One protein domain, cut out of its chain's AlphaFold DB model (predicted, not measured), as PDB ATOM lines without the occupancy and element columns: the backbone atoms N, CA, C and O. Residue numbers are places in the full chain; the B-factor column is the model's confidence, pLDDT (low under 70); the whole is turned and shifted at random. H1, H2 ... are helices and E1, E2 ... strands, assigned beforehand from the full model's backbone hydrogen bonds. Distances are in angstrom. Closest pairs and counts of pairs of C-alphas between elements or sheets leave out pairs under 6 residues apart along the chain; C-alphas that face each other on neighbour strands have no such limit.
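This is residues 10 to 127 of the 128 residues of an uncharacterized protein of Bifidobacterium myosotis (UniProt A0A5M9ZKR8). What is the shape? Two small three-stranded sheets lie at the two ends of an elongated body; the long helix H1 covers one face of E1 E2 E3 with its residues 39 to 46 and runs on from there to pack on H2 and H3, and H2 covers one face of E4 E5 E6. H1, H2 and H3 make a three-helix bundle, in which H2 packs across the sheet E4 E5 E6. What is the make-up? The 118 printed residues have three named helices and six named strands, E1 E2 E3 H1 H2 E4 E5 E6 H3, class mixed; each sheet, in chain order, is an antiparallel meander, each strand beside the one before. The whole is compact, radius of gyration of the C-alphas 15.5 A, spans 53 by 29 by 21 A.

What comes first? E1 is residues 10 to 14, from C-alpha 10 at (116.449, 85.963, 157.048); E2 is 20 to 24, E3 27 to 30, and H1 39 to 60, 31.4 A long. What follows? H2 is 63 to 73, E4 80 to 86, E5 92 to 97, E6 104 to 108, and H3 112 to 125, 20.0 A, to C-alpha 125 at (99.894, 89.829, 134.494).

What is on the first sheet? H1 is over E2, along the strands, at a height over the sheet of 12.2 A: two layers, helix on sheet. N 13 and O 21 of hairpin E1 E2, 2.8 A, and N 22 and O 29 of hairpin E2 E3, 2.8 A, are within hydrogen-bond range. How do the helices meet? H1 touches H3 at a shallow tilt of 23 degrees, opposite ways, with closest C-alphas Ala 51 and Ala 120 at 4.3 A. Residues 50 to 58 of H1 touch H2 in a helical hairpin, closest C-alphas His 57 and Gly 65, 5.5 A; H2 and H3 touch, closest C-alphas Ala 73 and Ala 119, 5.1 A. Every O i to N i+4 pair in H1, H2 and H3 is within range. What is on the second sheet? H2 is on one face, across the strands, 78 degrees to E5 on the local plane. N 85 and O 93 of hairpin E4 E5, 2.9 A, and N 94 and O 106 of hairpin E5 E6, 2.8 A, are within range.

How far does it reach? The C-alphas farthest apart, Arg 26 and Pro 88, are 53.2 A apart. Is it whole and sure? The printed part has no cut and no long link; pLDDT is under 70 at residues 16 to 19.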
ATOM      1  N   ARG A  10     116.312  84.519 156.841       84.06
ATOM      2  CA  ARG A  10     116.449  85.963 157.048       84.06
ATOM      3  C   ARG A  10     115.133  86.597 157.462       84.06
ATOM      4  O   ARG A  10     115.115  87.423 158.365       84.06
ATOM      5  N   PHE A  11     114.043  86.200 156.806       85.00
ATOM      6  CA  PHE A  11     112.721  86.784 157.013       85.00
ATOM      7  C   PHE A  11     111.627  85.733 156.880       85.00
ATOM      8  O   PHE A  11     111.755  84.763 156.128       85.00
ATOM      9  N   ILE A  12     110.524  85.972 157.579       85.69
ATOM     10  CA  ILE A  12     109.299  85.188 157.498       85.69
ATOM     11  C   ILE A  12     108.204  86.133 157.004       85.69
ATOM     12  O   ILE A  12     107.961  87.172 157.614       85.69
ATOM     13  N   LEU A  13     107.569  85.789 155.886       84.31
ATOM     14  CA  LEU A  13     106.560  86.609 155.220       84.31
ATOM     15  C   LEU A  13     105.255  85.832 155.094       84.31
ATOM     16  O   LEU A  13     105.243  84.711 154.594       84.31
ATOM     17  N   ALA A  14     104.137  86.429 155.493       79.56
ATOM     18  CA  ALA A  14     102.828  85.895 155.142       79.56
ATOM     19  C   ALA A  14     102.475  86.332 153.715       79.56
ATOM     20  O   ALA A  14     102.473  87.526 153.412       79.56
ATOM     21  N   VAL A  15     102.163  85.373 152.844       74.12
ATOM     22  CA  VAL A  15     101.667  85.644 151.490       74.12
ATOM     23  C   VAL A  15     100.196  85.242 151.454       74.12
ATOM     24  O   VAL A  15      99.896  84.058 151.571       74.12
ATOM     25  N   SER A  16      99.294  86.227 151.352       67.25
ATOM     26  CA  SER A  16      97.837  86.044 151.199       67.25
ATOM     27  C   SER A  16      97.210  84.997 152.126       67.25
ATOM     28  O   SER A  16      96.896  83.876 151.729       67.25
ATOM     29  N   GLY A  17      97.038  85.357 153.400       65.44
ATOM     30  CA  GLY A  17      96.234  84.591 154.357       65.44
ATOM     31  C   GLY A  17      96.833  83.277 154.882       65.44
ATOM     32  O   GLY A  17      96.319  82.798 155.892       65.44
ATOM     33  N   ARG A  18      97.907  82.751 154.258       68.25
ATOM     34  CA  ARG A  18      98.708  81.519 154.523       68.25
ATOM     35  C   ARG A  18      98.773  80.661 153.246       68.25
ATOM     36  O   ARG A  18      97.768  80.581 152.541       68.25
ATOM     37  N   PRO A  19      99.888  79.954 152.973       66.50
ATOM     38  CA  PRO A  19     100.995  79.621 153.882       66.50
ATOM     39  C   PRO A  19     102.087  80.693 153.996       66.50
ATOM     40  O   PRO A  19     102.211  81.579 153.152       66.50
ATOM     41  N   THR A  20     102.894  80.599 155.055       84.56
ATOM     42  CA  THR A  20     104.029  81.497 155.292       84.56
ATOM     43  C   THR A  20     105.192  81.135 154.376       84.56
ATOM     44  O   THR A  20     105.404  79.967 154.049       84.56
ATOM     45  N   VAL A  21     105.966  82.135 153.969       88.19
ATOM     46  CA  VAL A  21     107.174  81.995 153.163       88.19
ATOM     47  C   VAL A  21     108.387  82.358 154.002       88.19
ATOM     48  O   VAL A  21     108.479  83.451 154.561       88.19
ATOM     49  N   ARG A  22     109.343  81.436 154.067       91.12
ATOM     50  CA  ARG A  22     110.652  81.628 154.688       91.12
ATOM     51  C   ARG A  22     111.633  82.067 153.614       91.12
ATOM     52  O   ARG A  22     111.907  81.316 152.677       91.12
ATOM     53  N   VAL A  23     112.157  83.279 153.748       90.50
ATOM     54  CA  VAL A  23     113.191  83.823 152.865       90.50
ATOM     55  C   VAL A  23     114.556  83.428 153.412       90.50
ATOM     56  O   VAL A  23     114.860  83.664 154.581       90.50
ATOM     57  N   MET A  24     115.369  82.828 152.551       89.38
ATOM     58  CA  MET A  24     116.694  82.292 152.841       89.38
ATOM     59  C   MET A  24     117.757  83.047 152.028       89.38
ATOM     60  O   MET A  24     117.437  83.735 151.061       89.38
ATOM     61  N   ASN A  25     119.044  82.867 152.343       84.94
ATOM     62  CA  ASN A  25     120.146  83.480 151.574       84.94
ATOM     63  C   ASN A  25     120.129  83.142 150.066       84.94
ATOM     64  O   ASN A  25     120.637  83.912 149.258       84.94
ATOM     65  N   ARG A  26     119.590  81.976 149.685       85.31
ATOM     66  CA  ARG A  26     119.641  81.433 148.313       85.31
ATOM     67  C   ARG A  26     118.259  81.162 147.710       85.31
ATOM     68  O   ARG A  26     118.121  80.278 146.871       85.31
ATOM     69  N   GLY A  27     117.230  81.862 148.185       91.12
ATOM     70  CA  GLY A  27     115.866  81.696 147.692       91.12
ATOM     71  C   GLY A  27     114.831  81.714 148.805       91.12
ATOM     72  O   GLY A  27     115.040  82.317 149.853       91.12
ATOM     73  N   TRP A  28     113.702  81.058 148.586       93.06
ATOM     74  CA  TRP A  28     112.616  80.999 149.557       93.06
ATOM     75  C   TRP A  28     111.894  79.659 149.505       93.06
ATOM     76  O   TRP A  28     111.907  78.968 148.484       93.06
ATOM     77  N   VAL A  29     111.260  79.309 150.622       92.31
ATOM     78  CA  VAL A  29     110.439  78.105 150.769       92.31
ATOM     79  C   VAL A  29     109.140  78.488 151.464       92.31
ATOM     80  O   VAL A  29     109.159  79.114 152.523       92.31
ATOM     81  N   ARG A  30     108.012  78.126 150.865       90.56
ATOM     82  CA  ARG A  30     106.682  78.233 151.458       90.56
ATOM     83  C   ARG A  30     106.402  77.000 152.312       90.56
ATOM     84  O   ARG A  30     106.872  75.912 151.990       90.56
ATOM     85  N   ASP A  31     105.641  77.158 153.390       88.44
ATOM     86  CA  ASP A  31     105.371  76.068 154.345       88.44
ATOM     87  C   ASP A  31     104.697  74.831 153.703       88.44
ATOM     88  O   ASP A  31     104.767  73.741 154.262       88.44
ATOM     89  N   ASP A  32     104.079  74.969 152.525       88.31
ATOM     90  CA  ASP A  32     103.490  73.863 151.755       88.31
ATOM     91  C   ASP A  32     104.458  73.192 150.756       88.31
ATOM     92  O   ASP A  32     104.059  72.310 149.997       88.31
ATOM     93  N   GLY A  33     105.732  73.590 150.755       87.75
ATOM     94  CA  GLY A  33     106.804  72.972 149.972       87.75
ATOM     95  C   GLY A  33     107.140  73.668 148.651       87.75
ATOM     96  O   GLY A  33     108.136  73.305 148.019       87.75
ATOM     97  N   GLU A  34     106.374  74.679 148.230       91.19
ATOM     98  CA  GLU A  34     106.750  75.486 147.066       91.19
ATOM     99  C   GLU A  34     108.021  76.303 147.345       91.19
ATOM    100  O   GLU A  34     108.244  76.774 148.458       91.19
ATOM    101  N   ARG A  35     108.875  76.481 146.335       92.88
ATOM    102  CA  ARG A  35     110.170  77.154 146.479       92.88
ATOM    103  C   ARG A  35     110.541  77.950 145.242       92.88
ATOM    104  O   ARG A  35     110.139  77.601 144.135       92.88
ATOM    105  N   GLY A  36     111.379  78.962 145.430       92.94
ATOM    106  CA  GLY A  36     111.926  79.767 144.342       92.94
ATOM    107  C   GLY A  36     113.350  80.229 144.625       92.94
ATOM    108  O   GLY A  36     113.764  80.345 145.777       92.94
ATOM    109  N   ALA A  37     114.109  80.477 143.558       91.56
ATOM    110  CA  ALA A  37     115.550  80.733 143.632       91.56
ATOM    111  C   ALA A  37     115.920  82.163 144.071       91.56
ATOM    112  O   ALA A  37     117.071  82.424 144.407       91.56
ATOM    113  N   GLY A  38     114.970  83.105 144.081       88.38
ATOM    114  CA  GLY A  38     115.275  84.498 144.398       88.38
ATOM    115  C   GLY A  38     114.067  85.438 144.402       88.38
ATOM    116  O   GLY A  38     112.925  84.974 144.292       88.38
ATOM    117  N   PRO A  39     114.312  86.758 144.518       85.88
ATOM    118  CA  PRO A  39     113.265  87.766 144.689       85.88
ATOM    119  C   PRO A  39     112.245  87.818 143.549       85.88
ATOM    120  O   PRO A  39     111.058  87.939 143.819       85.88
ATOM    121  N   ALA A  40     112.667  87.659 142.290       89.88
ATOM    122  CA  ALA A  40     111.742  87.658 141.152       89.88
ATOM    123  C   ALA A  40     110.710  86.522 141.257       89.88
ATOM    124  O   ALA A  40     109.512  86.769 141.215       89.88
ATOM    125  N   ALA A  41     111.165  85.294 141.536       90.81
ATOM    126  CA  ALA A  41     110.271  84.155 141.757       90.81
ATOM    127  C   ALA A  41     109.348  84.363 142.972       90.81
ATOM    128  O   ALA A  41     108.221  83.871 142.987       90.81
ATOM    129  N   LEU A  42     109.813  85.095 143.991       89.38
ATOM    130  CA  LEU A  42     108.993  85.447 145.149       89.38
ATOM    131  C   LEU A  42     107.888  86.440 144.766       89.38
ATOM    132  O   LEU A  42     106.742  86.258 145.168       89.38
ATOM    133  N   LEU A  43     108.205  87.456 143.961       88.94
ATOM    134  CA  LEU A  43     107.219  88.403 143.436       88.94
ATOM    135  C   LEU A  43     106.182  87.702 142.550       88.94
ATOM    136  O   LEU A  43     104.990  87.970 142.698       88.94
ATOM    137  N   THR A  44     106.600  86.747 141.713       91.00
ATOM    138  CA  THR A  44     105.685  85.901 140.930       91.00
ATOM    139  C   THR A  44     104.743  85.103 141.838       91.00
ATOM    140  O   THR A  44     103.535  85.056 141.581       91.00
ATOM    141  N   LEU A  45     105.247  84.526 142.940       90.81
ATOM    142  CA  LEU A  45     104.400  83.883 143.951       90.81
ATOM    143  C   LEU A  45     103.388  84.877 144.539       90.81
ATOM    144  O   LEU A  45     102.192  84.583 144.535       90.81
ATOM    145  N   PHE A  46     103.841  86.042 145.014       89.12
ATOM    146  CA  PHE A  46     102.967  87.078 145.582       89.12
ATOM    147  C   PHE A  46     101.850  87.466 144.612       89.12
ATOM    148  O   PHE A  46     100.676  87.456 144.974       89.12
ATOM    149  N   ALA A  47     102.207  87.755 143.364       90.69
ATOM    150  CA  ALA A  47     101.279  88.131 142.310       90.69
ATOM    151  C   ALA A  47     100.223  87.035 142.062       90.69
ATOM    152  O   ALA A  47      99.017  87.298 142.012       90.69
ATOM    153  N   ARG A  48     100.649  85.768 142.007       91.81
ATOM    154  CA  ARG A  48      99.743  84.629 141.831       91.81
ATOM    155  C   ARG A  48      98.810  84.421 143.025       91.81
ATOM    156  O   ARG A  48      97.631  84.130 142.818       91.81
ATOM    157  N   GLU A  49      99.307  84.555 144.251       91.69
ATOM    158  CA  GLU A  49      98.487  84.407 145.458       91.69
ATOM    159  C   GLU A  49      97.470  85.542 145.603       91.69
ATOM    160  O   GLU A  49      96.294  85.270 145.842       91.69
ATOM    161  N   ARG A  50      97.856  86.789 145.313       91.62
ATOM    162  CA  ARG A  50      96.918  87.924 145.284       91.62
ATOM    163  C   ARG A  50      95.821  87.728 144.239       91.62
ATOM    164  O   ARG A  50      94.649  87.956 144.523       91.62
ATOM    165  N   ALA A  51      96.160  87.201 143.061       93.25
ATOM    166  CA  ALA A  51      95.160  86.839 142.057       93.25
ATOM    167  C   ALA A  51      94.211  85.716 142.528       93.25
ATOM    168  O   ALA A  51      93.047  85.682 142.129       93.25
ATOM    169  N   ARG A  52      94.689  84.753 143.328       92.81
ATOM    170  CA  ARG A  52      93.844  83.689 143.907       92.81
ATOM    171  C   ARG A  52      92.923  84.240 144.991       92.81
ATOM    172  O   ARG A  52      91.748  83.887 145.007       92.81
ATOM    173  N   GLU A  53      93.444  85.094 145.858       92.94
ATOM    174  CA  GLU A  53      92.704  85.733 146.945       92.94
ATOM    175  C   GLU A  53      91.576  86.623 146.410       92.94
ATOM    176  O   GLU A  53      90.425  86.418 146.789       92.94
ATOM    177  N   ALA A  54      91.849  87.454 145.399       94.62
ATOM    178  CA  ALA A  54      90.824  88.258 144.730       94.62
ATOM    179  C   ALA A  54      89.688  87.415 144.131       94.62
ATOM    180  O   ALA A  54      88.507  87.723 144.293       94.62
ATOM    181  N   ARG A  55      90.012  86.276 143.502       95.56
ATOM    182  CA  ARG A  55      88.979  85.342 143.015       95.56
ATOM    183  C   ARG A  55      88.159  84.732 144.152       95.56
ATOM    184  O   ARG A  55      86.973  84.479 143.963       95.56
ATOM    185  N   ARG A  56      88.768  84.481 145.316       95.12
ATOM    186  CA  ARG A  56      88.055  83.968 146.496       95.12
ATOM    187  C   ARG A  56      87.117  85.016 147.084       95.12
ATOM    188  O   ARG A  56      86.001  84.648 147.432       95.12
ATOM    189  N   HIS A  57      87.535  86.279 147.177       95.88
ATOM    190  CA  HIS A  57      86.659  87.359 147.636       95.88
ATOM    191  C   HIS A  57      85.454  87.519 146.710       95.88
ATOM    192  O   HIS A  57      84.322  87.522 147.190       95.88
ATOM    193  N   LEU A  58      85.682  87.509 145.392       95.69
ATOM    194  CA  LEU A  58      84.606  87.533 144.401       95.69
ATOM    195  C   LEU A  58      83.643  86.349 144.567       95.69
ATOM    196  O   LEU A  58      82.437  86.543 144.661       95.69
ATOM    197  N   ALA A  59      84.166  85.124 144.665       96.38
ATOM    198  CA  ALA A  59      83.342  83.922 144.814       96.38
ATOM    199  C   ALA A  59      82.525  83.893 146.119       96.38
ATOM    200  O   ALA A  59      81.516  83.196 146.194       96.38
ATOM    201  N   ARG A  60      82.963  84.619 147.154       96.25
ATOM    202  CA  ARG A  60      82.287  84.707 148.456       96.25
ATOM    203  C   ARG A  60      81.367  85.921 148.586       96.25
ATOM    204  O   ARG A  60      80.694  86.030 149.604       96.25
ATOM    205  N   GLY A  61      81.365  86.832 147.613       95.06
ATOM    206  CA  GLY A  61      80.688  88.123 147.749       95.06
ATOM    207  C   GLY A  61      81.281  88.999 148.861       95.06
ATOM    208  O   GLY A  61      80.567  89.797 149.464       95.06
ATOM    209  N   ASP A  62      82.574  88.850 149.165       95.44
ATOM    210  CA  ASP A  62      83.252  89.624 150.209       95.44
ATOM    211  C   ASP A  62      83.566  91.041 149.714       95.44
ATOM    212  O   ASP A  62      84.599  91.290 149.089       95.44
ATOM    213  N   ALA A  63      82.661  91.979 149.988       95.44
ATOM    214  CA  ALA A  63      82.796  93.364 149.546       95.44
ATOM    215  C   ALA A  63      84.062  94.054 150.086       95.44
ATOM    216  O   ALA A  63      84.718  94.809 149.367       95.44
ATOM    217  N   VAL A  64      84.439  93.780 151.335       95.94
ATOM    218  CA  VAL A  64      85.609  94.399 151.974       95.94
ATOM    219  C   VAL A  64      86.891  93.882 151.319       95.94
ATOM    220  O   VAL A  64      87.763  94.676 150.956       95.94
ATOM    221  N   GLY A  65      86.976  92.568 151.104       95.69
ATOM    222  CA  GLY A  65      88.091  91.934 150.402       95.69
ATOM    223  C   GLY A  65      88.221  92.409 148.953       95.69
ATOM    224  O   GLY A  65      89.303  92.819 148.530       95.69
ATOM    225  N   MET A  66      87.108  92.454 148.213       97.38
ATOM    226  CA  MET A  66      87.086  92.944 146.829       97.38
ATOM    227  C   MET A  66      87.549  94.403 146.718       97.38
ATOM    228  O   MET A  66      88.308  94.745 145.808       97.38
ATOM    229  N   ALA A  67      87.132  95.265 147.651       97.31
ATOM    230  CA  ALA A  67      87.555  96.662 147.678       97.31
ATOM    231  C   ALA A  67      89.061  96.776 147.948       97.31
ATOM    232  O   ALA A  67      89.758  97.504 147.242       97.31
ATOM    233  N   ALA A  68      89.581  96.013 148.914       96.06
ATOM    234  CA  ALA A  68      91.009  95.991 149.211       96.06
ATOM    235  C   ALA A  68      91.833  95.559 147.987       96.06
ATOM    236  O   ALA A  68      92.834  96.195 147.657       96.06
ATOM    237  N   ASP A  69      91.393  94.523 147.270       96.44
ATOM    238  CA  ASP A  69      92.087  94.035 146.077       96.44
ATOM    239  C   ASP A  69      92.090  95.058 144.940       96.44
ATOM    240  O   ASP A  69      93.134  95.266 144.317       96.44
ATOM    241  N   ALA A  70      90.963  95.738 144.712       97.00
ATOM    242  CA  ALA A  70      90.852  96.806 143.723       97.00
ATOM    243  C   ALA A  70      91.808  97.976 144.011       97.00
ATOM    244  O   ALA A  70      92.479  98.473 143.104       97.00
ATOM    245  N   LEU A  71      91.902  98.406 145.270       96.69
ATOM    246  CA  LEU A  71      92.799  99.488 145.672       96.69
ATOM    247  C   LEU A  71      94.278  99.081 145.570       96.69
ATOM    248  O   LEU A  71      95.091  99.834 145.034       96.69
ATOM    249  N   VAL A  72      94.631  97.869 146.012       94.69
ATOM    250  CA  VAL A  72      96.008  97.347 145.919       94.69
ATOM    251  C   VAL A  72      96.453  97.176 144.466       94.69
ATOM    252  O   VAL A  72      97.609  97.444 144.138       94.69
ATOM    253  N   ALA A  73      95.552  96.759 143.572       94.19
ATOM    254  CA  ALA A  73      95.846  96.667 142.144       94.19
ATOM    255  C   ALA A  73      96.249  98.032 141.563       94.19
ATOM    256  O   ALA A  73      97.277  98.130 140.895       94.19
ATOM    257  N   ARG A  74      95.562  99.106 141.978       93.88
ATOM    258  CA  ARG A  74      95.890 100.508 141.648       93.88
ATOM    259  C   ARG A  74      97.176 101.035 142.300       93.88
ATOM    260  O   ARG A  74      97.510 102.201 142.122       93.88
ATOM    261  N   GLY A  75      97.894 100.202 143.051       92.31
ATOM    262  CA  GLY A  75      99.154 100.565 143.699       92.31
ATOM    263  C   GLY A  75      98.990 101.244 145.058       92.31
ATOM    264  O   GLY A  75      99.975 101.740 145.601       92.31
ATOM    265  N   LEU A  76      97.781 101.260 145.627       94.12
ATOM    266  CA  LEU A  76      97.557 101.841 146.948       94.12
ATOM    267  C   LEU A  76      98.023 100.886 148.050       94.12
ATOM    268  O   LEU A  76      97.786  99.676 148.014       94.12
ATOM    269  N   SER A  77      98.674 101.452 149.063       91.88
ATOM    270  CA  SER A  77      99.083 100.732 150.266       91.88
ATOM    271  C   SER A  77      97.877 100.589 151.186       91.88
ATOM    272  O   SER A  77      97.559 101.515 151.919       91.88
ATOM    273  N   VAL A  78      97.180  99.453 151.139       94.38
ATOM    274  CA  VAL A  78      95.975  99.214 151.952       94.38
ATOM    275  C   VAL A  78      96.290  98.261 153.096       94.38
ATOM    276  O   VAL A  78      96.647  97.108 152.860       94.38
ATOM    277  N   GLY A  79      96.127  98.733 154.333       92.06
ATOM    278  CA  GLY A  79      96.197  97.896 155.533       92.06
ATOM    279  C   GLY A  79      94.834  97.313 155.908       92.06
ATOM    280  O   GLY A  79      94.726  96.132 156.233       92.06
ATOM    281  N   ARG A  80      93.773  98.128 155.845       94.44
ATOM    282  CA  ARG A  80      92.398  97.698 156.139       94.44
ATOM    283  C   ARG A  80      91.379  98.565 155.409       94.44
ATOM    284  O   ARG A  80      91.482  99.782 155.461       94.44
ATOM    285  N   VAL A  81      90.353  97.958 154.822       97.25
ATOM    286  CA  VAL A  81      89.155  98.685 154.374       97.25
ATOM    287  C   VAL A  81      88.229  98.908 155.574       97.25
ATOM    288  O   VAL A  81      87.973  97.979 156.346       97.25
ATOM    289  N   LEU A  82      87.799 100.154 155.765       96.88
ATOM    290  CA  LEU A  82      86.937 100.588 156.865       96.88
ATOM    291  C   LEU A  82      85.472 100.562 156.437       96.88
ATOM    292  O   LEU A  82      84.646  99.986 157.139       96.88
ATOM    293  N   GLU A  83      85.181 101.116 155.262       96.38
ATOM    294  CA  GLU A  83      83.827 101.206 154.731       96.38
ATOM    295  C   GLU A  83      83.824 101.158 153.200       96.38
ATOM    296  O   GLU A  83      84.740 101.655 152.540       96.38
ATOM    297  N   VAL A  84      82.768 100.570 152.635       96.69
ATOM    298  CA  VAL A  84      82.439 100.646 151.209       96.69
ATOM    299  C   VAL A  84      81.016 101.178 151.090       96.69
ATOM    300  O   VAL A  84      80.073 100.513 151.516       96.69
ATOM    301  N   SER A  85      80.848 102.355 150.492       95.06
ATOM    302  CA  SER A  85      79.550 103.021 150.366       95.06
ATOM    303  C   SER A  85      79.272 103.443 148.927       95.06
ATOM    304  O   SER A  85      80.166 103.838 148.176       95.06
ATOM    305  N   ARG A  86      78.010 103.337 148.504       93.38
ATOM    306  CA  ARG A  86      77.577 103.753 147.164       93.38
ATOM    307  C   ARG A  86      77.210 105.233 147.176       93.38
ATOM    308  O   ARG A  86      76.446 105.683 148.026       93.38
ATOM    309  N   ARG A  87      77.742 105.981 146.215       91.25
ATOM    310  CA  ARG A  87      77.430 107.393 145.993       91.25
ATOM    311  C   ARG A  87      76.144 107.559 145.173       91.25
ATOM    312  O   ARG A  87      75.778 106.648 144.426       91.25
ATOM    313  N   PRO A  88      75.487 108.734 145.243       89.56
ATOM    314  CA  PRO A  88      74.314 109.041 144.418       89.56
ATOM    315  C   PRO A  88      74.574 108.969 142.906       89.56
ATOM    316  O   PRO A  88      73.664 108.671 142.144       89.56
ATOM    317  N   ASP A  89      75.816 109.209 142.475       88.62
ATOM    318  CA  ASP A  89      76.256 109.124 141.075       88.62
ATOM    319  C   ASP A  89      76.504 107.677 140.596       88.62
ATOM    320  O   ASP A  89      76.878 107.457 139.446       88.62
ATOM    321  N   GLY A  90      76.303 106.682 141.466       86.75
ATOM    322  CA  GLY A  90      76.512 105.266 141.174       86.75
ATOM    323  C   GLY A  90      77.934 104.757 141.425       86.75
ATOM    324  O   GLY A  90      78.116 103.536 141.444       86.75
ATOM    325  N   ASN A  91      78.904 105.641 141.685       93.56
ATOM    326  CA  ASN A  91      80.275 105.269 142.035       93.56
ATOM    327  C   ASN A  91      80.351 104.684 143.453       93.56
ATOM    328  O   ASN A  91      79.457 104.869 144.283       93.56
ATOM    329  N   LEU A  92      81.451 104.001 143.763       94.81
ATOM    330  CA  LEU A  92      81.731 103.507 145.109       94.81
ATOM    331  C   LEU A  92      82.792 104.377 145.776       94.81
ATOM    332  O   LEU A  92      83.832 104.671 145.188       94.81
ATOM    333  N   THR A  93      82.541 104.746 147.023       97.00
ATOM    334  CA  THR A  93      83.544 105.298 147.930       97.00
ATOM    335  C   THR A  93      84.078 104.163 148.783       97.00
ATOM    336  O   THR A  93      83.300 103.388 149.335       97.00
ATOM    337  N   VAL A  94      85.396 104.070 148.897       97.81
ATOM    338  CA  VAL A  94      86.060 103.136 149.802       97.81
ATOM    339  C   VAL A  94      86.888 103.951 150.779       97.81
ATOM    340  O   VAL A  94      87.865 104.585 150.377       97.81
ATOM    341  N   GLU A  95      86.497 103.933 152.048       98.06
ATOM    342  CA  GLU A  95      87.337 104.434 153.129       98.06
ATOM    343  C   GLU A  95      88.268 103.306 153.573       98.06
ATOM    344  O   GLU A  95      87.837 102.175 153.827       98.06
ATOM    345  N   TYR A  96      89.562 103.591 153.658       97.88
ATOM    346  CA  TYR A  96      90.562 102.610 154.048       97.88
ATOM    347  C   TYR A  96      91.633 103.234 154.933       97.88
ATOM    348  O   TYR A  96      91.907 104.427 154.892       97.88
ATOM    349  N   ARG A  97      92.276 102.399 155.743       97.81
ATOM    350  CA  ARG A  97      93.493 102.745 156.463       97.81
ATOM    351  C   ARG A  97      94.695 102.166 155.716       97.81
ATOM    352  O   ARG A  97      94.749 100.940 155.545       97.81
ATOM    353  N   PRO A  98      95.656 102.997 155.286       96.06
ATOM    354  CA  PRO A  98      96.910 102.504 154.749       96.06
ATOM    355  C   PRO A  98      97.748 101.802 155.822       96.06
ATOM    356  O   PRO A  98      97.459 101.899 157.015       96.06
ATOM    357  N   TRP A  99      98.799 101.080 155.420       90.06
ATOM    358  CA  TRP A  99      99.702 100.420 156.380       90.06
ATOM    359  C   TRP A  99     100.379 101.399 157.347       90.06
ATOM    360  O   TRP A  99     100.731 101.024 158.463       90.06
ATOM    361  N   SER A 100     100.550 102.650 156.923       91.56
ATOM    362  CA  SER A 100     101.075 103.741 157.733       91.56
ATOM    363  C   SER A 100     100.361 105.030 157.353       91.56
ATOM    364  O   SER A 100     100.233 105.317 156.166       91.56
ATOM    365  N   GLY A 101      99.942 105.811 158.350       93.25
ATOM    366  CA  GLY A 101      99.273 107.099 158.153       93.25
ATOM    367  C   GLY A 101      97.788 107.119 158.544       93.25
ATOM    368  O   GLY A 101      97.265 106.136 159.083       93.25
ATOM    369  N   PRO A 102      97.119 108.269 158.339       96.38
ATOM    370  CA  PRO A 102      95.697 108.435 158.628       96.38
ATOM    371  C   PRO A 102      94.819 107.668 157.620       96.38
ATOM    372  O   PRO A 102      95.312 107.256 156.573       96.38
ATOM    373  N   PRO A 103      93.521 107.463 157.913       97.38
ATOM    374  CA  PRO A 103      92.562 106.969 156.928       97.38
ATOM    375  C   PRO A 103      92.503 107.839 155.670       97.38
ATOM    376  O   PRO A 103      92.634 109.061 155.736       97.38
ATOM    377  N   GLU A 104      92.261 107.189 154.541       98.00
ATOM    378  CA  GLU A 104      92.139 107.789 153.221       98.00
ATOM    379  C   GLU A 104      90.870 107.296 152.525       98.00
ATOM    380  O   GLU A 104      90.303 106.252 152.860       98.00
ATOM    381  N   THR A 105      90.453 108.042 151.503       97.62
ATOM    382  CA  THR A 105      89.255 107.744 150.725       97.62
ATOM    383  C   THR A 105      89.603 107.612 149.253       97.62
ATOM    384  O   THR A 105      90.161 108.527 148.651       97.62
ATOM    385  N   ALA A 106      89.206 106.493 148.654       96.88
ATOM    386  CA  ALA A 106      89.329 106.246 147.226       96.88
ATOM    387  C   ALA A 106      87.953 106.109 146.567       96.88
ATOM    388  O   ALA A 106      86.974 105.710 147.198       96.88
ATOM    389  N   VAL A 107      87.887 106.421 145.273       96.44
ATOM    390  CA  VAL A 107      86.670 106.277 144.467       96.44
ATOM    391  C   VAL A 107      86.874 105.196 143.411       96.44
ATOM    392  O   VAL A 107      87.852 105.210 142.654       96.44
ATOM    393  N   LEU A 108      85.942 104.248 143.346       95.06
ATOM    394  CA  LEU A 108      85.836 103.279 142.261       95.06
ATOM    395  C   LEU A 108      84.682 103.705 141.347       95.06
ATOM    396  O   LEU A 108      83.559 103.892 141.804       95.06
ATOM    397  N   THR A 109      84.973 103.858 140.058       94.12
ATOM    398  CA  THR A 109      84.004 104.265 139.024       94.12
ATOM    399  C   THR A 109      83.293 103.090 138.359       94.12
ATOM    400  O   THR A 109      82.470 103.259 137.468       94.12
ATOM    401  N   GLU A 110      83.642 101.879 138.764       92.94
ATOM    402  CA  GLU A 110      83.107 100.629 138.249       92.94
ATOM    403  C   GLU A 110      82.473  99.834 139.391       92.94
ATOM    404  O   GLU A 110      82.653 100.165 140.569       92.94
ATOM    405  N   SER A 111      81.724  98.781 139.052       93.81
ATOM    406  CA  SER A 111      81.176  97.905 140.082       93.81
ATOM    407  C   SER A 111      82.304  97.239 140.874       93.81
ATOM    408  O   SER A 111      83.406  97.015 140.370       93.81
ATOM    409  N   LEU A 112      82.025  96.898 142.131       94.12
ATOM    410  CA  LEU A 112      83.013  96.274 143.004       94.12
ATOM    411  C   LEU A 112      83.518  94.938 142.440       94.12
ATOM    412  O   LEU A 112      84.707  94.629 142.517       94.12
ATOM    413  N   GLU A 113      82.616  94.173 141.830       96.06
ATOM    414  CA  GLU A 113      82.957  92.914 141.183       96.06
ATOM    415  C   GLU A 113      83.848  93.123 139.957       96.06
ATOM    416  O   GLU A 113      84.828  92.398 139.792       96.06
ATOM    417  N   ASP A 114      83.551  94.118 139.112       96.25
ATOM    418  CA  ASP A 114      84.374  94.431 137.938       96.25
ATOM    419  C   ASP A 114      85.775  94.891 138.357       96.25
ATOM    420  O   ASP A 114      86.768  94.366 137.843       96.25
ATOM    421  N   ALA A 115      85.860  95.768 139.366       95.50
ATOM    422  CA  ALA A 115      87.129  96.232 139.923       95.50
ATOM    423  C   ALA A 115      87.966  95.057 140.447       95.50
ATOM    424  O   ALA A 115      89.163  94.955 140.164       95.50
ATOM    425  N   CYS A 116      87.333  94.128 141.170       96.56
ATOM    426  CA  CYS A 116      88.002  92.943 141.693       96.56
ATOM    427  C   CYS A 116      88.434  91.970 140.583       96.56
ATOM    428  O   CYS A 116      89.519  91.384 140.654       96.56
ATOM    429  N   ARG A 117      87.623  91.789 139.529       96.81
ATOM    430  CA  ARG A 117      87.991  90.958 138.368       96.81
ATOM    431  C   ARG A 117      89.195  91.544 137.630       96.81
ATOM    432  O   ARG A 117      90.116  90.792 137.296       96.81
ATOM    433  N   LYS A 118      89.235  92.867 137.436       95.75
ATOM    434  CA  LYS A 118      90.400  93.565 136.866       95.75
ATOM    435  C   LYS A 118      91.636  93.410 137.745       95.75
ATOM    436  O   LYS A 118      92.681  93.027 137.228       95.75
ATOM    437  N   ALA A 119      91.505  93.585 139.060       94.88
ATOM    438  CA  ALA A 119      92.599  93.370 140.008       94.88
ATOM    439  C   ALA A 119      93.187  91.952 139.904       94.88
ATOM    440  O   ALA A 119      94.399  91.777 139.788       94.88
ATOM    441  N   ALA A 120      92.335  90.922 139.861       94.38
ATOM    442  CA  ALA A 120      92.781  89.537 139.710       94.38
ATOM    443  C   ALA A 120      93.530  89.282 138.386       94.38
ATOM    444  O   ALA A 120      94.459  88.467 138.349       94.38
ATOM    445  N   ALA A 121      93.125  89.947 137.300       93.94
ATOM    446  CA  ALA A 121      93.807  89.880 136.009       93.94
ATOM    447  C   ALA A 121      95.151  90.623 136.037       93.94
ATOM    448  O   ALA A 121      96.155  90.086 135.571       93.94
ATOM    449  N   GLU A 122      95.190  91.804 136.648       93.06
ATOM    450  CA  GLU A 122      96.395  92.615 136.789       93.06
ATOM    451  C   GLU A 122      97.460  91.911 137.633       93.06
ATOM    452  O   GLU A 122      98.609  91.789 137.207       93.06
ATOM    453  N   PHE A 123      97.079  91.350 138.784       91.44
ATOM    454  CA  PHE A 123      97.991  90.542 139.590       91.44
ATOM    455  C   PHE A 123      98.528  89.348 138.802       91.44
ATOM    456  O   PHE A 123      99.714  89.049 138.877       91.44
ATOM    457  N   ARG A 124      97.699  88.692 137.983       85.38
ATOM    458  CA  ARG A 124      98.172  87.597 137.127       85.38
ATOM    459  C   ARG A 124      99.176  88.080 136.075       85.38
ATOM    460  O   ARG A 124     100.147  87.376 135.842       85.38
ATOM    461  N   GLY A 125      98.966  89.250 135.472       82.38
ATOM    462  CA  GLY A 125      99.894  89.829 134.494       82.38
ATOM    463  C   GLY A 125     101.261  90.201 135.081       82.38
ATOM    464  O   GLY A 125     102.251  90.210 134.360       82.38
ATOM    465  N   ARG A 126     101.333  90.455 136.395       83.25
ATOM    466  CA  ARG A 126     102.587  90.728 137.122       83.25
ATOM    467  C   ARG A 126     103.371  89.461 137.492       83.25
ATOM    468  O   ARG A 126     104.519  89.565 137.917       83.25
ATOM    469  N   ALA A 127     102.762  88.281 137.369       71.06
ATOM    470  CA  ALA A 127     103.428  87.002 137.576       71.06
ATOM    471  C   ALA A 127     104.189  86.621 136.293       71.06
ATOM    472  O   ALA A 127     103.645  85.921 135.442       71.06
TER     473      ALA A 127